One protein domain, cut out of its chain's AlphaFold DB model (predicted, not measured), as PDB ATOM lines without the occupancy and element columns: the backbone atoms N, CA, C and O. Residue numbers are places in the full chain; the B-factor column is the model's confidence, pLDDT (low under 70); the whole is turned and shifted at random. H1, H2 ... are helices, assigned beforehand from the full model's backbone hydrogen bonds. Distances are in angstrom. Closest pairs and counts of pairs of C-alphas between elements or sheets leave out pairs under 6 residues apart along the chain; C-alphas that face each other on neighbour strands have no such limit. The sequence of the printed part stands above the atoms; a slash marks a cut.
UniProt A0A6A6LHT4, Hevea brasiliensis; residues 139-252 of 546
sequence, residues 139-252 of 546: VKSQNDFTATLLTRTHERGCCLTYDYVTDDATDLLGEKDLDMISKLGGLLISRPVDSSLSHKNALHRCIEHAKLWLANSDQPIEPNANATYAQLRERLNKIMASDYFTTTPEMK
ATOM      1  N   VAL A 139     193.774 165.611 127.408       76.12
ATOM      2  CA  VAL A 139     193.223 166.369 126.263       76.12
ATOM      3  C   VAL A 139     193.638 167.855 126.314       76.12
ATOM      4  O   VAL A 139     192.809 168.763 126.358       76.12
ATOM      5  N   LYS A 140     194.949 168.144 126.320       67.31
ATOM      6  CA  LYS A 140     195.461 169.529 126.250       67.31
ATOM      7  C   LYS A 140     195.155 170.171 124.896       67.31
ATOM      8  O   LYS A 140     195.550 169.664 123.850       67.31
ATOM      9  N   SER A 141     194.554 171.357 124.923       55.16
ATOM     10  CA  SER A 141     194.111 172.111 123.740       55.16
ATOM     11  C   SER A 141     195.218 172.852 122.967       55.16
ATOM     12  O   SER A 141     194.910 173.716 122.146       55.16
ATOM     13  N   GLN A 142     196.505 172.562 123.203       49.53
ATOM     14  CA  GLN A 142     197.616 173.311 122.602       49.53
ATOM     15  C   GLN A 142     198.479 172.494 121.630       49.53
ATOM     16  O   GLN A 142     199.303 171.676 122.027       49.53
ATOM     17  N   ASN A 143     198.362 172.872 120.354       49.50
ATOM     18  CA  ASN A 143     199.358 172.810 119.274       49.50
ATOM     19  C   ASN A 143     199.915 171.451 118.801       49.50
ATOM     20  O   ASN A 143     200.407 171.408 117.674       49.50
ATOM     21  N   ASP A 144     199.852 170.362 119.571       48.69
ATOM     22  CA  ASP A 144     200.545 169.114 119.209       48.69
ATOM     23  C   ASP A 144     199.648 168.092 118.477       48.69
ATOM     24  O   ASP A 144     199.121 167.148 119.060       48.69
ATOM     25  N   PHE A 145     199.516 168.305 117.160       50.50
ATOM     26  CA  PHE A 145     199.039 167.362 116.129       50.50
ATOM     27  C   PHE A 145     197.626 166.758 116.327       50.50
ATOM     28  O   PHE A 145     197.387 165.911 117.183       50.50
ATOM     29  N   THR A 146     196.681 167.105 115.443       60.59
ATOM     30  CA  THR A 146     195.257 166.703 115.530       60.59
ATOM     31  C   THR A 146     195.005 165.198 115.647       60.59
ATOM     32  O   THR A 146     194.027 164.815 116.282       60.59
ATOM     33  N   ALA A 147     195.870 164.335 115.103       57.00
ATOM     34  CA  ALA A 147     195.733 162.891 115.297       57.00
ATOM     35  C   ALA A 147     196.027 162.458 116.746       57.00
ATOM     36  O   ALA A 147     195.345 161.576 117.248       57.00
ATOM     37  N   THR A 148     196.971 163.100 117.445       62.81
ATOM     38  CA  THR A 148     197.240 162.842 118.874       62.81
ATOM     39  C   THR A 148     196.018 163.194 119.716       62.81
ATOM     40  O   THR A 148     195.615 162.413 120.575       62.81
ATOM     41  N   LEU A 149     195.401 164.348 119.434       70.25
ATOM     42  CA  LEU A 149     194.164 164.783 120.083       70.25
ATOM     43  C   LEU A 149     193.029 163.778 119.829       70.25
ATOM     44  O   LEU A 149     192.419 163.303 120.780       70.25
ATOM     45  N   LEU A 150     192.807 163.401 118.564       69.75
ATOM     46  CA  LEU A 150     191.778 162.433 118.175       69.75
ATOM     47  C   LEU A 150     191.985 161.069 118.852       69.75
ATOM     48  O   LEU A 150     191.020 160.500 119.354       69.75
ATOM     49  N   THR A 151     193.227 160.573 118.927       72.69
ATOM     50  CA  THR A 151     193.550 159.334 119.649       72.69
ATOM     51  C   THR A 151     193.212 159.459 121.132       72.69
ATOM     52  O   THR A 151     192.525 158.591 121.650       72.69
ATOM     53  N   ARG A 152     193.609 160.536 121.827       79.62
ATOM     54  CA  ARG A 152     193.295 160.699 123.263       79.62
ATOM     55  C   ARG A 152     191.793 160.814 123.537       79.62
ATOM     56  O   ARG A 152     191.310 160.245 124.511       79.62
ATOM     57  N   THR A 153     191.045 161.500 122.671       81.12
ATOM     58  CA  THR A 153     189.575 161.538 122.747       81.12
ATOM     59  C   THR A 153     188.965 160.153 122.508       81.12
ATOM     60  O   THR A 153     188.029 159.777 123.208       81.12
ATOM     61  N   HIS A 154     189.512 159.372 121.571       81.19
ATOM     62  CA  HIS A 154     189.077 157.999 121.311       81.19
ATOM     63  C   HIS A 154     189.365 157.063 122.493       81.19
ATOM     64  O   HIS A 154     188.448 156.377 122.924       81.19
ATOM     65  N   GLU A 155     190.569 157.093 123.078       86.31
ATOM     66  CA  GLU A 155     190.925 156.280 124.256       86.31
ATOM     67  C   GLU A 155     190.007 156.564 125.456       86.31
ATOM     68  O   GLU A 155     189.503 155.634 126.085       86.31
ATOM     69  N   ARG A 156     189.710 157.843 125.732       88.88
ATOM     70  CA  ARG A 156     188.728 158.230 126.761       88.88
ATOM     71  C   ARG A 156     187.336 157.678 126.459       88.88
ATOM     72  O   ARG A 156     186.701 157.127 127.351       88.88
ATOM     73  N   GLY A 157     186.877 157.811 125.212       83.75
ATOM     74  CA  GLY A 157     185.595 157.261 124.771       83.75
ATOM     75  C   GLY A 157     185.527 155.746 124.964       83.75
ATOM     76  O   GLY A 157     184.590 155.258 125.586       83.75
ATOM     77  N   CYS A 158     186.554 155.020 124.513       83.75
ATOM     78  CA  CYS A 158     186.685 153.576 124.694       83.75
ATOM     79  C   CYS A 158     186.602 153.188 126.175       83.75
ATOM     80  O   CYS A 158     185.728 152.403 126.533       83.75
ATOM     81  N   CYS A 159     187.431 153.788 127.035       84.44
ATOM     82  CA  CYS A 159     187.454 153.521 128.476       84.44
ATOM     83  C   CYS A 159     186.057 153.635 129.119       84.44
ATOM     84  O   CYS A 159     185.618 152.708 129.799       84.44
ATOM     85  N   LEU A 160     185.320 154.714 128.827       85.31
ATOM     86  CA  LEU A 160     183.958 154.928 129.335       85.31
ATOM     87  C   LEU A 160     182.939 153.938 128.740       85.31
ATOM     88  O   LEU A 160     182.053 153.464 129.447       85.31
ATOM     89  N   THR A 161     183.053 153.597 127.450       80.75
ATOM     90  CA  THR A 161     182.136 152.633 126.810       80.75
ATOM     91  C   THR A 161     182.338 151.193 127.267       80.75
ATOM     92  O   THR A 161     181.368 150.445 127.267       80.75
ATOM     93  N   TYR A 162     183.551 150.796 127.665       79.81
ATOM     94  CA  TYR A 162     183.775 149.475 128.255       79.81
ATOM     95  C   TYR A 162     183.118 149.384 129.633       79.81
ATOM     96  O   TYR A 162     182.338 148.466 129.849       79.81
ATOM     97  N   ASP A 163     183.337 150.376 130.504       77.31
ATOM     98  CA  ASP A 163     182.732 150.434 131.845       77.31
ATOM     99  C   ASP A 163     181.194 150.319 131.788       77.31
ATOM    100  O   ASP A 163     180.606 149.496 132.483       77.31
ATOM    101  N   TYR A 164     180.554 151.049 130.863       69.25
ATOM    102  CA  TYR A 164     179.104 150.997 130.618       69.25
ATOM    103  C   TYR A 164     178.593 149.644 130.074       69.25
ATOM    104  O   TYR A 164     177.406 149.348 130.168       69.25
ATOM    105  N   VAL A 165     179.455 148.836 129.448       61.31
ATOM    106  CA  VAL A 165     179.082 147.552 128.821       61.31
ATOM    107  C   VAL A 165     179.414 146.349 129.714       61.31
ATOM    108  O   VAL A 165     178.816 145.290 129.528       61.31
ATOM    109  N   THR A 166     180.335 146.489 130.674       60.88
ATOM    110  CA  THR A 166     180.754 145.392 131.563       60.88
ATOM    111  C   THR A 166     180.145 145.430 132.967       60.88
ATOM    112  O   THR A 166     180.088 144.376 133.593       60.88
ATOM    113  N   ASP A 167     179.686 146.588 133.459       59.25
ATOM    114  CA  ASP A 167     179.092 146.736 134.801       59.25
ATOM    115  C   ASP A 167     177.601 147.129 134.760       59.25
ATOM    116  O   ASP A 167     177.248 148.225 134.333       59.25
ATOM    117  N   ASP A 168     176.736 146.317 135.378       54.16
ATOM    118  CA  ASP A 168     175.335 146.667 135.705       54.16
ATOM    119  C   ASP A 168     175.220 147.670 136.893       54.16
ATOM    120  O   ASP A 168     174.182 147.779 137.553       54.16
ATOM    121  N   ALA A 169     176.307 148.363 137.249       57.22
ATOM    122  CA  ALA A 169     176.458 149.069 138.522       57.22
ATOM    123  C   ALA A 169     176.085 150.561 138.458       57.22
ATOM    124  O   ALA A 169     176.302 151.248 137.465       57.22
ATOM    125  N   THR A 170     175.621 151.121 139.581       62.16
ATOM    126  CA  THR A 170     175.337 152.567 139.712       62.16
ATOM    127  C   THR A 170     176.587 153.445 139.866       62.16
ATOM    128  O   THR A 170     176.454 154.652 140.053       62.16
ATOM    129  N   ASP A 171     177.785 152.857 139.841       74.19
ATOM    130  CA  ASP A 171     179.071 153.531 140.058       74.19
ATOM    131  C   ASP A 171     179.961 153.437 138.804       74.19
ATOM    132  O   ASP A 171     180.999 152.769 138.758       74.19
ATOM    133  N   LEU A 172     179.475 154.075 137.739       82.62
ATOM    134  CA  LEU A 172     180.140 154.145 136.442       82.62
ATOM    135  C   LEU A 172     181.224 155.231 136.425       82.62
ATOM    136  O   LEU A 172     181.079 156.289 137.045       82.62
ATOM    137  N   LEU A 173     182.287 154.993 135.657       85.69
ATOM    138  CA  LEU A 173     183.315 155.988 135.360       85.69
ATOM    139  C   LEU A 173     182.714 157.175 134.594       85.69
ATOM    140  O   LEU A 173     182.025 157.002 133.589       85.69
ATOM    141  N   GLY A 174     183.012 158.397 135.038       85.94
ATOM    142  CA  GLY A 174     182.664 159.626 134.333       85.94
ATOM    143  C   GLY A 174     183.875 160.310 133.699       85.94
ATOM    144  O   GLY A 174     185.023 160.121 134.102       85.94
ATOM    145  N   GLU A 175     183.623 161.219 132.752       86.69
ATOM    146  CA  GLU A 175     184.671 162.078 132.165       86.69
ATOM    147  C   GLU A 175     185.469 162.847 133.233       86.69
ATOM    148  O   GLU A 175     186.671 163.063 133.080       86.69
ATOM    149  N   LYS A 176     184.807 163.206 134.343       87.12
ATOM    150  CA  LYS A 176     185.397 163.899 135.497       87.12
ATOM    151  C   LYS A 176     186.460 163.064 136.212       87.12
ATOM    152  O   LYS A 176     187.441 163.633 136.684       87.12
ATOM    153  N   ASP A 177     186.287 161.746 136.293       89.75
ATOM    154  CA  ASP A 177     187.276 160.854 136.902       89.75
ATOM    155  C   ASP A 177     188.533 160.801 136.022       89.75
ATOM    156  O   ASP A 177     189.645 160.980 136.519       89.75
ATOM    157  N   LEU A 178     188.362 160.691 134.697       91.19
ATOM    158  CA  LEU A 178     189.467 160.732 133.729       91.19
ATOM    159  C   LEU A 178     190.196 162.089 133.731       91.19
ATOM    160  O   LEU A 178     191.428 162.134 133.666       91.19
ATOM    161  N   ASP A 179     189.455 163.194 133.859       89.50
ATOM    162  CA  ASP A 179     190.017 164.542 134.016       89.50
ATOM    163  C   ASP A 179     190.829 164.675 135.307       89.50
ATOM    164  O   ASP A 179     191.919 165.245 135.291       89.50
ATOM    165  N   MET A 180     190.340 164.127 136.423       89.31
ATOM    166  CA  MET A 180     191.056 164.146 137.699       89.31
ATOM    167  C   MET A 180     192.306 163.253 137.676       89.31
ATOM    168  O   MET A 180     193.351 163.690 138.162       89.31
ATOM    169  N   ILE A 181     192.249 162.067 137.051       92.38
ATOM    170  CA  ILE A 181     193.414 161.189 136.817       92.38
ATOM    171  C   ILE A 181     194.473 161.941 136.001       92.38
ATOM    172  O   ILE A 181     195.644 161.990 136.384       92.38
ATOM    173  N   SER A 182     194.064 162.600 134.911       91.62
ATOM    174  CA  SER A 182     194.979 163.383 134.077       91.62
ATOM    175  C   SER A 182     195.556 164.601 134.799       91.62
ATOM    176  O   SER A 182     196.763 164.861 134.732       91.62
ATOM    177  N   LYS A 183     194.730 165.313 135.572       89.69
ATOM    178  CA  LYS A 183     195.144 166.460 136.382       89.69
ATOM    179  C   LYS A 183     196.170 166.068 137.446       89.69
ATOM    180  O   LYS A 183     197.194 166.741 137.560       89.69
ATOM    181  N   LEU A 184     195.951 164.970 138.178       91.56
ATOM    182  CA  LEU A 184     196.917 164.472 139.159       91.56
ATOM    183  C   LEU A 184     198.207 163.983 138.484       91.56
ATOM    184  O   LEU A 184     199.295 164.361 138.921       91.56
ATOM    185  N   GLY A 185     198.109 163.239 137.376       91.81
ATOM    186  CA  GLY A 185     199.272 162.869 136.562       91.81
ATOM    187  C   GLY A 185     200.087 164.093 136.118       91.81
ATOM    188  O   GLY A 185     201.315 164.079 136.174       91.81
ATOM    189  N   GLY A 186     199.414 165.197 135.779       90.38
ATOM    190  CA  GLY A 186     200.034 166.495 135.512       90.38
ATOM    191  C   GLY A 186     200.743 167.110 136.725       90.38
ATOM    192  O   GLY A 186     201.875 167.578 136.588       90.38
ATOM    193  N   LEU A 187     200.125 167.092 137.911       90.31
ATOM    194  CA  LEU A 187     200.705 167.623 139.158       90.31
ATOM    195  C   LEU A 187     201.965 166.859 139.616       90.31
ATOM    196  O   LEU A 187     202.833 167.444 140.266       90.31
ATOM    197  N   LEU A 188     202.106 165.584 139.240       91.00
ATOM    198  CA  LEU A 188     203.290 164.768 139.534       91.00
ATOM    199  C   LEU A 188     204.527 165.126 138.690       91.00
ATOM    200  O   LEU A 188     205.647 164.874 139.131       91.00
ATOM    201  N   ILE A 189     204.355 165.701 137.492       90.31
ATOM    202  CA  ILE A 189     205.464 165.940 136.537       90.31
ATOM    203  C   ILE A 189     205.627 167.393 136.089       90.31
ATOM    204  O   ILE A 189     206.622 167.723 135.442       90.31
ATOM    205  N   SER A 190     204.673 168.273 136.395       85.75
ATOM    206  CA  SER A 190     204.667 169.652 135.907       85.75
ATOM    207  C   SER A 190     204.476 170.679 137.020       85.75
ATOM    208  O   SER A 190     203.734 170.489 137.981       85.75
ATOM    209  N   ARG A 191     205.149 171.822 136.862       83.31
ATOM    210  CA  ARG A 191     204.870 173.032 137.641       83.31
ATOM    211  C   ARG A 191     203.615 173.697 137.050       83.31
ATOM    212  O   ARG A 191     203.627 173.948 135.845       83.31
ATOM    213  N   PRO A 192     202.591 174.050 137.854       74.31
ATOM    214  CA  PRO A 192     201.438 174.803 137.358       74.31
ATOM    215  C   PRO A 192     201.882 176.126 136.721       74.31
ATOM    216  O   PRO A 192     202.763 176.798 137.263       74.31
ATOM    217  N   VAL A 193     201.292 176.493 135.581       67.75
ATOM    218  CA  VAL A 193     201.772 177.601 134.731       67.75
ATOM    219  C   VAL A 193     201.781 178.934 135.488       67.75
ATOM    220  O   VAL A 193     202.779 179.652 135.464       67.75
ATOM    221  N   ASP A 194     200.724 179.203 136.251       68.88
ATOM    222  CA  ASP A 194     200.520 180.444 137.012       68.88
ATOM    223  C   ASP A 194     201.251 180.458 138.371       68.88
ATOM    224  O   ASP A 194     201.142 181.397 139.162       68.88
ATOM    225  N   SER A 195     202.012 179.402 138.679       77.19
ATOM    226  CA  SER A 195     202.693 179.240 139.962       77.19
ATOM    227  C   SER A 195     203.961 180.086 140.057       77.19
ATOM    228  O   SER A 195     204.937 179.854 139.338       77.19
ATOM    229  N   SER A 196     204.016 180.988 141.037       82.50
ATOM    230  CA  SER A 196     205.208 181.778 141.391       82.50
ATOM    231  C   SER A 196     206.323 180.976 142.092       82.50
ATOM    232  O   SER A 196     207.367 181.537 142.428       82.50
ATOM    233  N   LEU A 197     206.134 179.669 142.314       82.00
ATOM    234  CA  LEU A 197     207.087 178.812 143.023       82.00
ATOM    235  C   LEU A 197     208.434 178.671 142.294       82.00
ATOM    236  O   LEU A 197     208.516 178.599 141.068       82.00
ATOM    237  N   SER A 198     209.510 178.529 143.074       89.50
ATOM    238  CA  SER A 198     210.810 178.096 142.551       89.50
ATOM    239  C   SER A 198     210.729 176.658 142.014       89.50
ATOM    240  O   SER A 198     209.901 175.870 142.470       89.50
ATOM    241  N   HIS A 199     211.631 176.262 141.108       87.31
ATOM    242  CA  HIS A 199     211.689 174.869 140.635       87.31
ATOM    243  C   HIS A 199     211.939 173.860 141.771       87.31
ATOM    244  O   HIS A 199     211.386 172.767 141.729       87.31
ATOM    245  N   LYS A 200     212.689 174.241 142.820       89.69
ATOM    246  CA  LYS A 200     212.879 173.411 144.023       89.69
ATOM    247  C   LYS A 200     211.554 173.187 144.762       89.69
ATOM    248  O   LYS A 200     211.256 172.065 145.150       89.69
ATOM    249  N   ASN A 201     210.755 174.240 144.933       88.44
ATOM    250  CA  ASN A 201     209.488 174.176 145.667       88.44
ATOM    251  C   ASN A 201     208.378 173.512 144.832       88.44
ATOM    252  O   ASN A 201     207.522 172.836 145.388       88.44
ATOM    253  N   ALA A 202     208.401 173.675 143.504       88.44
ATOM    254  CA  ALA A 202     207.513 172.952 142.599       88.44
ATOM    255  C   ALA A 202     207.809 171.443 142.627       88.44
ATOM    256  O   ALA A 202     206.895 170.660 142.857       88.44
ATOM    257  N   LEU A 203     209.083 171.042 142.507       91.50
ATOM    258  CA  LEU A 203     209.496 169.639 142.624       91.50
ATOM    259  C   LEU A 203     209.137 169.040 143.995       91.50
ATOM    260  O   LEU A 203     208.717 167.890 144.063       91.50
ATOM    261  N   HIS A 204     209.247 169.821 145.076       91.69
ATOM    262  CA  HIS A 204     208.797 169.392 146.402       91.69
ATOM    263  C   HIS A 204     207.300 169.046 146.413       91.69
ATOM    264  O   HIS A 204     206.943 167.975 146.890       91.69
ATOM    265  N   ARG A 205     206.446 169.879 145.798       89.25
ATOM    266  CA  ARG A 205     205.009 169.586 145.667       89.25
ATOM    267  C   ARG A 205     204.719 168.356 144.816       89.25
ATOM    268  O   ARG A 205     203.871 167.561 145.196       89.25
ATOM    269  N   CYS A 206     205.444 168.150 143.717       92.44
ATOM    270  CA  CYS A 206     205.329 166.919 142.928       92.44
ATOM    271  C   CYS A 206     205.637 165.671 143.784       92.44
ATOM    272  O   CYS A 206     204.922 164.674 143.711       92.44
ATOM    273  N   ILE A 207     206.652 165.750 144.655       93.00
ATOM    274  CA  ILE A 207     207.009 164.690 145.615       93.00
ATOM    275  C   ILE A 207     205.951 164.544 146.726       93.00
ATOM    276  O   ILE A 207     205.683 163.428 147.165       93.00
ATOM    277  N   GLU A 208     205.328 165.632 147.184       91.94
ATOM    278  CA  GLU A 208     204.220 165.593 148.151       91.94
ATOM    279  C   GLU A 208     202.980 164.906 147.556       91.94
ATOM    280  O   GLU A 208     202.456 163.981 148.175       91.94
ATOM    281  N   HIS A 209     202.576 165.251 146.328       92.75
ATOM    282  CA  HIS A 209     201.501 164.555 145.609       92.75
ATOM    283  C   HIS A 209     201.815 163.060 145.405       92.75
ATOM    284  O   HIS A 209     200.943 162.222 145.628       92.75
ATOM    285  N   ALA A 210     203.062 162.705 145.063       93.38
ATOM    286  CA  ALA A 210     203.483 161.306 144.918       93.38
ATOM    287  C   ALA A 210     203.373 160.518 146.237       93.38
ATOM    288  O   ALA A 210     202.915 159.377 146.248       93.38
ATOM    289  N   LYS A 211     203.751 161.135 147.366       93.19
ATOM    290  CA  LYS A 211     203.617 160.528 148.701       93.19
ATOM    291  C   LYS A 211     202.156 160.346 149.110       93.19
ATOM    292  O   LYS A 211     201.819 159.289 149.630       93.19
ATOM    293  N   LEU A 212     201.299 161.343 148.873       93.31
ATOM    294  CA  LEU A 212     199.869 161.278 149.206       93.31
ATOM    295  C   LEU A 212     199.124 160.224 148.375       93.31
ATOM    296  O   LEU A 212     198.242 159.547 148.903       93.31
ATOM    297  N   TRP A 213     199.524 160.037 147.114       94.06
ATOM    298  CA  TRP A 213     199.041 158.946 146.268       94.06
ATOM    299  C   TRP A 213     199.430 157.569 146.817       94.06
ATOM    300  O   TRP A 213     198.555 156.749 147.095       94.06
ATOM    301  N   LEU A 214     200.731 157.331 147.033       92.88
ATOM    302  CA  LEU A 214     201.245 156.050 147.534       92.88
ATOM    303  C   LEU A 214     200.654 155.685 148.904       92.88
ATOM    304  O   LEU A 214     200.249 154.541 149.109       92.88
ATOM    305  N   ALA A 215     200.512 156.669 149.795       91.75
ATOM    306  CA  ALA A 215     199.881 156.522 151.108       91.75
ATOM    307  C   ALA A 215     198.343 156.370 151.069       91.75
ATOM    308  O   ALA A 215     197.728 156.301 152.130       91.75
ATOM    309  N   ASN A 216     197.725 156.335 149.881       91.38
ATOM    310  CA  ASN A 216     196.280 156.201 149.665       91.38
ATOM    311  C   ASN A 216     195.447 157.232 150.451       91.38
ATOM    312  O   ASN A 216     194.533 156.878 151.189       91.38
ATOM    313  N   SER A 217     195.819 158.513 150.369       91.25
ATOM    314  CA  SER A 217     195.322 159.523 151.306       91.25
ATOM    315  C   SER A 217     193.910 160.043 151.001       91.25
ATOM    316  O   SER A 217     193.616 160.487 149.890       91.25
ATOM    317  N   ASP A 218     193.079 160.145 152.043       90.75
ATOM    318  CA  ASP A 218     191.782 160.843 152.024       90.75
ATOM    319  C   ASP A 218     191.890 162.380 151.955       90.75
ATOM    320  O   ASP A 218     190.886 163.090 152.028       90.75
ATOM    321  N   GLN A 219     193.095 162.941 151.816       88.19
ATOM    322  CA  GLN A 219     193.247 164.376 151.579       88.19
ATOM    323  C   GLN A 219     192.693 164.764 150.193       88.19
ATOM    324  O   GLN A 219     192.882 164.019 149.227       88.19
ATOM    325  N   PRO A 220     192.045 165.934 150.048       88.94
ATOM    326  CA  PRO A 220     191.611 166.422 148.746       88.94
ATOM    327  C   PRO A 220     192.824 166.825 147.895       88.94
ATOM    328  O   PRO A 220     193.814 167.360 148.401       88.94
ATOM    329  N   ILE A 221     192.749 166.584 146.584       85.38
ATOM    330  CA  ILE A 221     193.875 166.836 145.662       85.38
ATOM    331  C   ILE A 221     194.151 168.345 145.492       85.38
ATOM    332  O   ILE A 221     195.295 168.760 145.303       85.38
ATOM    333  N   GLU A 222     193.115 169.176 145.628       75.81
ATOM    334  CA  GLU A 222     193.192 170.639 145.708       75.81
ATOM    335  C   GLU A 222     192.240 171.166 146.797       75.81
ATOM    336  O   GLU A 222     191.233 170.515 147.070       75.81
ATOM    337  N   PRO A 223     192.466 172.372 147.362       69.19
ATOM    338  CA  PRO A 223     191.632 172.931 148.438       69.19
ATOM    339  C   PRO A 223     190.129 173.060 148.133       69.19
ATOM    340  O   PRO A 223     189.336 173.169 149.061       69.19
ATOM    341  N   ASN A 224     189.753 173.057 146.849       60.66
ATOM    342  CA  ASN A 224     188.377 173.215 146.369       60.66
ATOM    343  C   ASN A 224     187.860 171.964 145.622       60.66
ATOM    344  O   ASN A 224     186.855 172.053 144.920       60.66
ATOM    345  N   ALA A 225     188.563 170.826 145.688       70.44
ATOM    346  CA  ALA A 225     188.188 169.606 144.970       70.44
ATOM    347  C   ALA A 225     187.427 168.627 145.876       70.44
ATOM    348  O   ALA A 225     187.902 168.270 146.949       70.44
ATOM    349  N   ASN A 226     186.291 168.116 145.392       72.88
ATOM    350  CA  ASN A 226     185.480 167.112 146.095       72.88
ATOM    351  C   ASN A 226     186.083 165.687 146.061       72.88
ATOM    352  O   ASN A 226     185.444 164.766 146.558       72.88
ATOM    353  N   ALA A 227     187.255 165.497 145.443       82.00
ATOM    354  CA  ALA A 227     187.868 164.192 145.199       82.00
ATOM    355  C   ALA A 227     189.206 164.035 145.942       82.00
ATOM    356  O   ALA A 227     190.074 164.919 145.882       82.00
ATOM    357  N   THR A 228     189.369 162.896 146.617       91.56
ATOM    358  CA  THR A 228     190.574 162.522 147.376       91.56
ATOM    359  C   THR A 228     191.547 161.680 146.544       91.56
ATOM    360  O   THR A 228     191.186 161.174 145.478       91.56
ATOM    361  N   TYR A 229     192.790 161.495 147.013       92.19
ATOM    362  CA  TYR A 229     193.728 160.573 146.349       92.19
ATOM    363  C   TYR A 229     193.220 159.127 146.419       92.19
ATOM    364  O   TYR A 229     193.330 158.412 145.427       92.19
ATOM    365  N   ALA A 230     192.629 158.718 147.548       90.94
ATOM    366  CA  ALA A 230     192.064 157.380 147.732       90.94
ATOM    367  C   ALA A 230     190.946 157.066 146.721       90.94
ATOM    368  O   ALA A 230     191.028 156.071 146.003       90.94
ATOM    369  N   GLN A 231     189.959 157.959 146.585       90.38
ATOM    370  CA  GLN A 231     188.875 157.825 145.600       90.38
ATOM    371  C   GLN A 231     189.417 157.762 144.167       90.38
ATOM    372  O   GLN A 231     188.989 156.945 143.357       90.38
ATOM    373  N   LEU A 232     190.402 158.603 143.840       91.88
ATOM    374  CA  LEU A 232     190.976 158.622 142.497       91.88
ATOM    375  C   LEU A 232     191.823 157.370 142.191       91.88
ATOM    376  O   LEU A 232     191.912 156.953 141.035       91.88
ATOM    377  N   ARG A 233     192.413 156.745 143.217       92.94
ATOM    378  CA  ARG A 233     193.135 155.467 143.119       92.94
ATOM    379  C   ARG A 233     192.180 154.286 142.972       92.94
ATOM    380  O   ARG A 233     192.453 153.402 142.170       92.94
ATOM    381  N   GLU A 234     191.022 154.316 143.628       91.88
ATOM    382  CA  GLU A 234     189.917 153.379 143.379       91.88
ATOM    383  C   GLU A 234     189.414 153.465 141.926       91.88
ATOM    384  O   GLU A 234     189.342 152.445 141.239       91.88
ATOM    385  N   ARG A 235     189.194 154.680 141.400       91.50
ATOM    386  CA  ARG A 235     188.846 154.903 139.982       91.50
ATOM    387  C   ARG A 235     189.904 154.363 139.015       91.50
ATOM    388  O   ARG A 235     189.550 153.705 138.039       91.50
ATOM    389  N   LEU A 236     191.192 154.588 139.287       92.12
ATOM    390  CA  LEU A 236     192.273 154.045 138.457       92.12
ATOM    391  C   LEU A 236     192.339 152.510 138.522       92.12
ATOM    392  O   LEU A 236     192.505 151.859 137.491       92.12
ATOM    393  N   ASN A 237     192.158 151.929 139.710       91.56
ATOM    394  CA  ASN A 237     192.109 150.479 139.894       91.56
ATOM    395  C   ASN A 237     190.934 149.853 139.124       91.56
ATOM    396  O   ASN A 237     191.116 148.791 138.532       91.56
ATOM    397  N   LYS A 238     189.770 150.520 139.053       89.81
ATOM    398  CA  LYS A 238     188.638 150.075 138.220       89.81
ATOM    399  C   LYS A 238     189.022 150.008 136.735       89.81
ATOM    400  O   LYS A 238     188.825 148.977 136.098       89.81
ATOM    401  N   ILE A 239     189.672 151.053 136.211       89.62
ATOM    402  CA  ILE A 239     190.182 151.078 134.825       89.62
ATOM    403  C   ILE A 239     191.162 149.921 134.583       89.62
ATOM    404  O   ILE A 239     191.038 149.219 133.580       89.62
ATOM    405  N   MET A 240     192.098 149.678 135.504       89.56
ATOM    406  CA  MET A 240     193.078 148.586 135.399       89.56
ATOM    407  C   MET A 240     192.476 147.179 135.557       89.56
ATOM    408  O   MET A 240     193.068 146.218 135.073       89.56
ATOM    409  N   ALA A 241     191.326 147.043 136.218       87.75
ATOM    410  CA  ALA A 241     190.594 145.782 136.336       87.75
ATOM    411  C   ALA A 241     189.674 145.495 135.132       87.75
ATOM    412  O   ALA A 241     189.287 144.347 134.925       87.75
ATOM    413  N   SER A 242     189.325 146.521 134.348       84.38
ATOM    414  CA  SER A 242     188.407 146.415 133.208       84.38
ATOM    415  C   SER A 242     189.037 145.774 131.960       84.38
ATOM    416  O   SER A 242     190.235 145.910 131.698       84.38
ATOM    417  N   ASP A 243     188.200 145.166 131.111       81.19
ATOM    418  CA  ASP A 243     188.618 144.594 129.820       81.19
ATOM    419  C   ASP A 243     189.214 145.632 128.846       81.19
ATOM    420  O   ASP A 243     189.932 145.263 127.912       81.19
ATOM    421  N   TYR A 244     188.991 146.933 129.069       84.19
ATOM    422  CA  TYR A 244     189.659 148.000 128.314       84.19
ATOM    423  C   TYR A 244     191.188 147.962 128.487       84.19
ATOM    424  O   TYR A 244     191.912 148.214 127.527       84.19
ATOM    425  N   PHE A 245     191.699 147.597 129.670       85.00
ATOM    426  CA  PHE A 245     193.145 147.536 129.917       85.00
ATOM    427  C   PHE A 245     193.829 146.342 129.229       85.00
ATOM    428  O   PHE A 245     195.002 146.424 128.863       85.00
ATOM    429  N   THR A 246     193.109 145.233 129.037       82.06
ATOM    430  CA  THR A 246     193.646 144.008 128.415       82.06
ATOM    431  C   THR A 246     193.393 143.945 126.907       82.06
ATOM    432  O   THR A 246     194.137 143.277 126.182       82.06
ATOM    433  N   THR A 247     192.377 144.657 126.409       79.25
ATOM    434  CA  THR A 247     192.041 144.718 124.984       79.25
ATOM    435  C   THR A 247     193.086 145.507 124.198       79.25
ATOM    436  O   THR A 247     193.352 146.674 124.467       79.25
ATOM    437  N   THR A 248     193.635 144.914 123.136       69.94
ATOM    438  CA  THR A 248     194.443 145.666 122.166       69.94
ATOM    439  C   THR A 248     193.537 146.582 121.333       69.94
ATOM    440  O   THR A 248     192.699 146.047 120.598       69.94
ATOM    441  N   PRO A 249     193.693 147.920 121.365       59.59
ATOM    442  CA  PRO A 249     192.841 148.814 120.591       59.59
ATOM    443  C   PRO A 249     193.106 148.640 119.092       59.59
ATOM    444  O   PRO A 249     194.125 149.082 118.551       59.59
ATOM    445  N   GLU A 250     192.171 147.999 118.388       54.41
ATOM    446  CA  GLU A 250     192.163 148.009 116.931       54.41
ATOM    447  C   GLU A 250     191.821 149.420 116.441       54.41
ATOM    448  O   GLU A 250     190.654 149.752 116.234       54.41
ATOM    449  N   MET A 251     192.848 150.234 116.176       50.44
ATOM    450  CA  MET A 251     192.715 151.487 115.428       50.44
ATOM    451  C   MET A 251     192.358 151.213 113.956       50.44
ATOM    452  O   MET A 251     193.113 151.525 113.030       50.44
ATOM    453  N   LYS A 252     191.177 150.631 113.720       42.50
ATOM    454  CA  LYS A 252     190.517 150.666 112.421       42.50
ATOM    455  C   LYS A 252     190.240 152.131 112.108       42.50
ATOM    456  O   LYS A 252     189.361 152.749 112.698       42.50
TER     457      LYS A 252
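AT A GLANCE: This is residues 139 to 252 of the 546 residues of a protein of Hevea brasiliensis (UniProt A0A6A6LHT4). Three helices, H2, H3 and H4, pack as a triangle at steep angles; the long H1 slants away from the first part of H2, with short H5 packed on it. Residues 142 to 147 stick out. The printed part, 114 residues with five named helices, H1 to H5, and no named strand, is all helix and only just compact, close to loose: radius of gyration of the C-alphas 16.0 A, spans 45 by 35 by 23 A.

IN THESE COORDINATES: H1, residues 146 to 166, 30.4 A, begins at C-alpha (195.257, 166.703, 115.530). H2 is 175 to 189, 21.6 A; H3 199 to 214, 22.6 A; H4 229 to 241, 18.1 A. H5, 243 to 246, 5.3 A, ends at C-alpha (193.646, 144.008, 128.415).

HOW THE PARTS SIT: Closest C-alphas are named. H1 and H2 only just touch, 3 pairs within 8 A (Arg 156, Leu 178, 7.4 A). H2 residues 184 to 189 touch H3, steep tilt of 50 degrees (Leu 188, Cys 206, 4.5 A). H4 touches H2 (Leu 232, Ile 181, 6.7 A) and H3 (Tyr 229, Trp 213, 5.6 A). H5 touches H1 (Tyr 244, Cys 159, 5.9 A). Every O i to N i+4 pair is within hydrogen-bond range in H1, H3 and H4, 10 of 11 in H2; H5 is too short.

THE WHOLE: The printed part has no cut; link H3 to H4 is long. pLDDT is under 70 in 26 residues, among them 140 to 148.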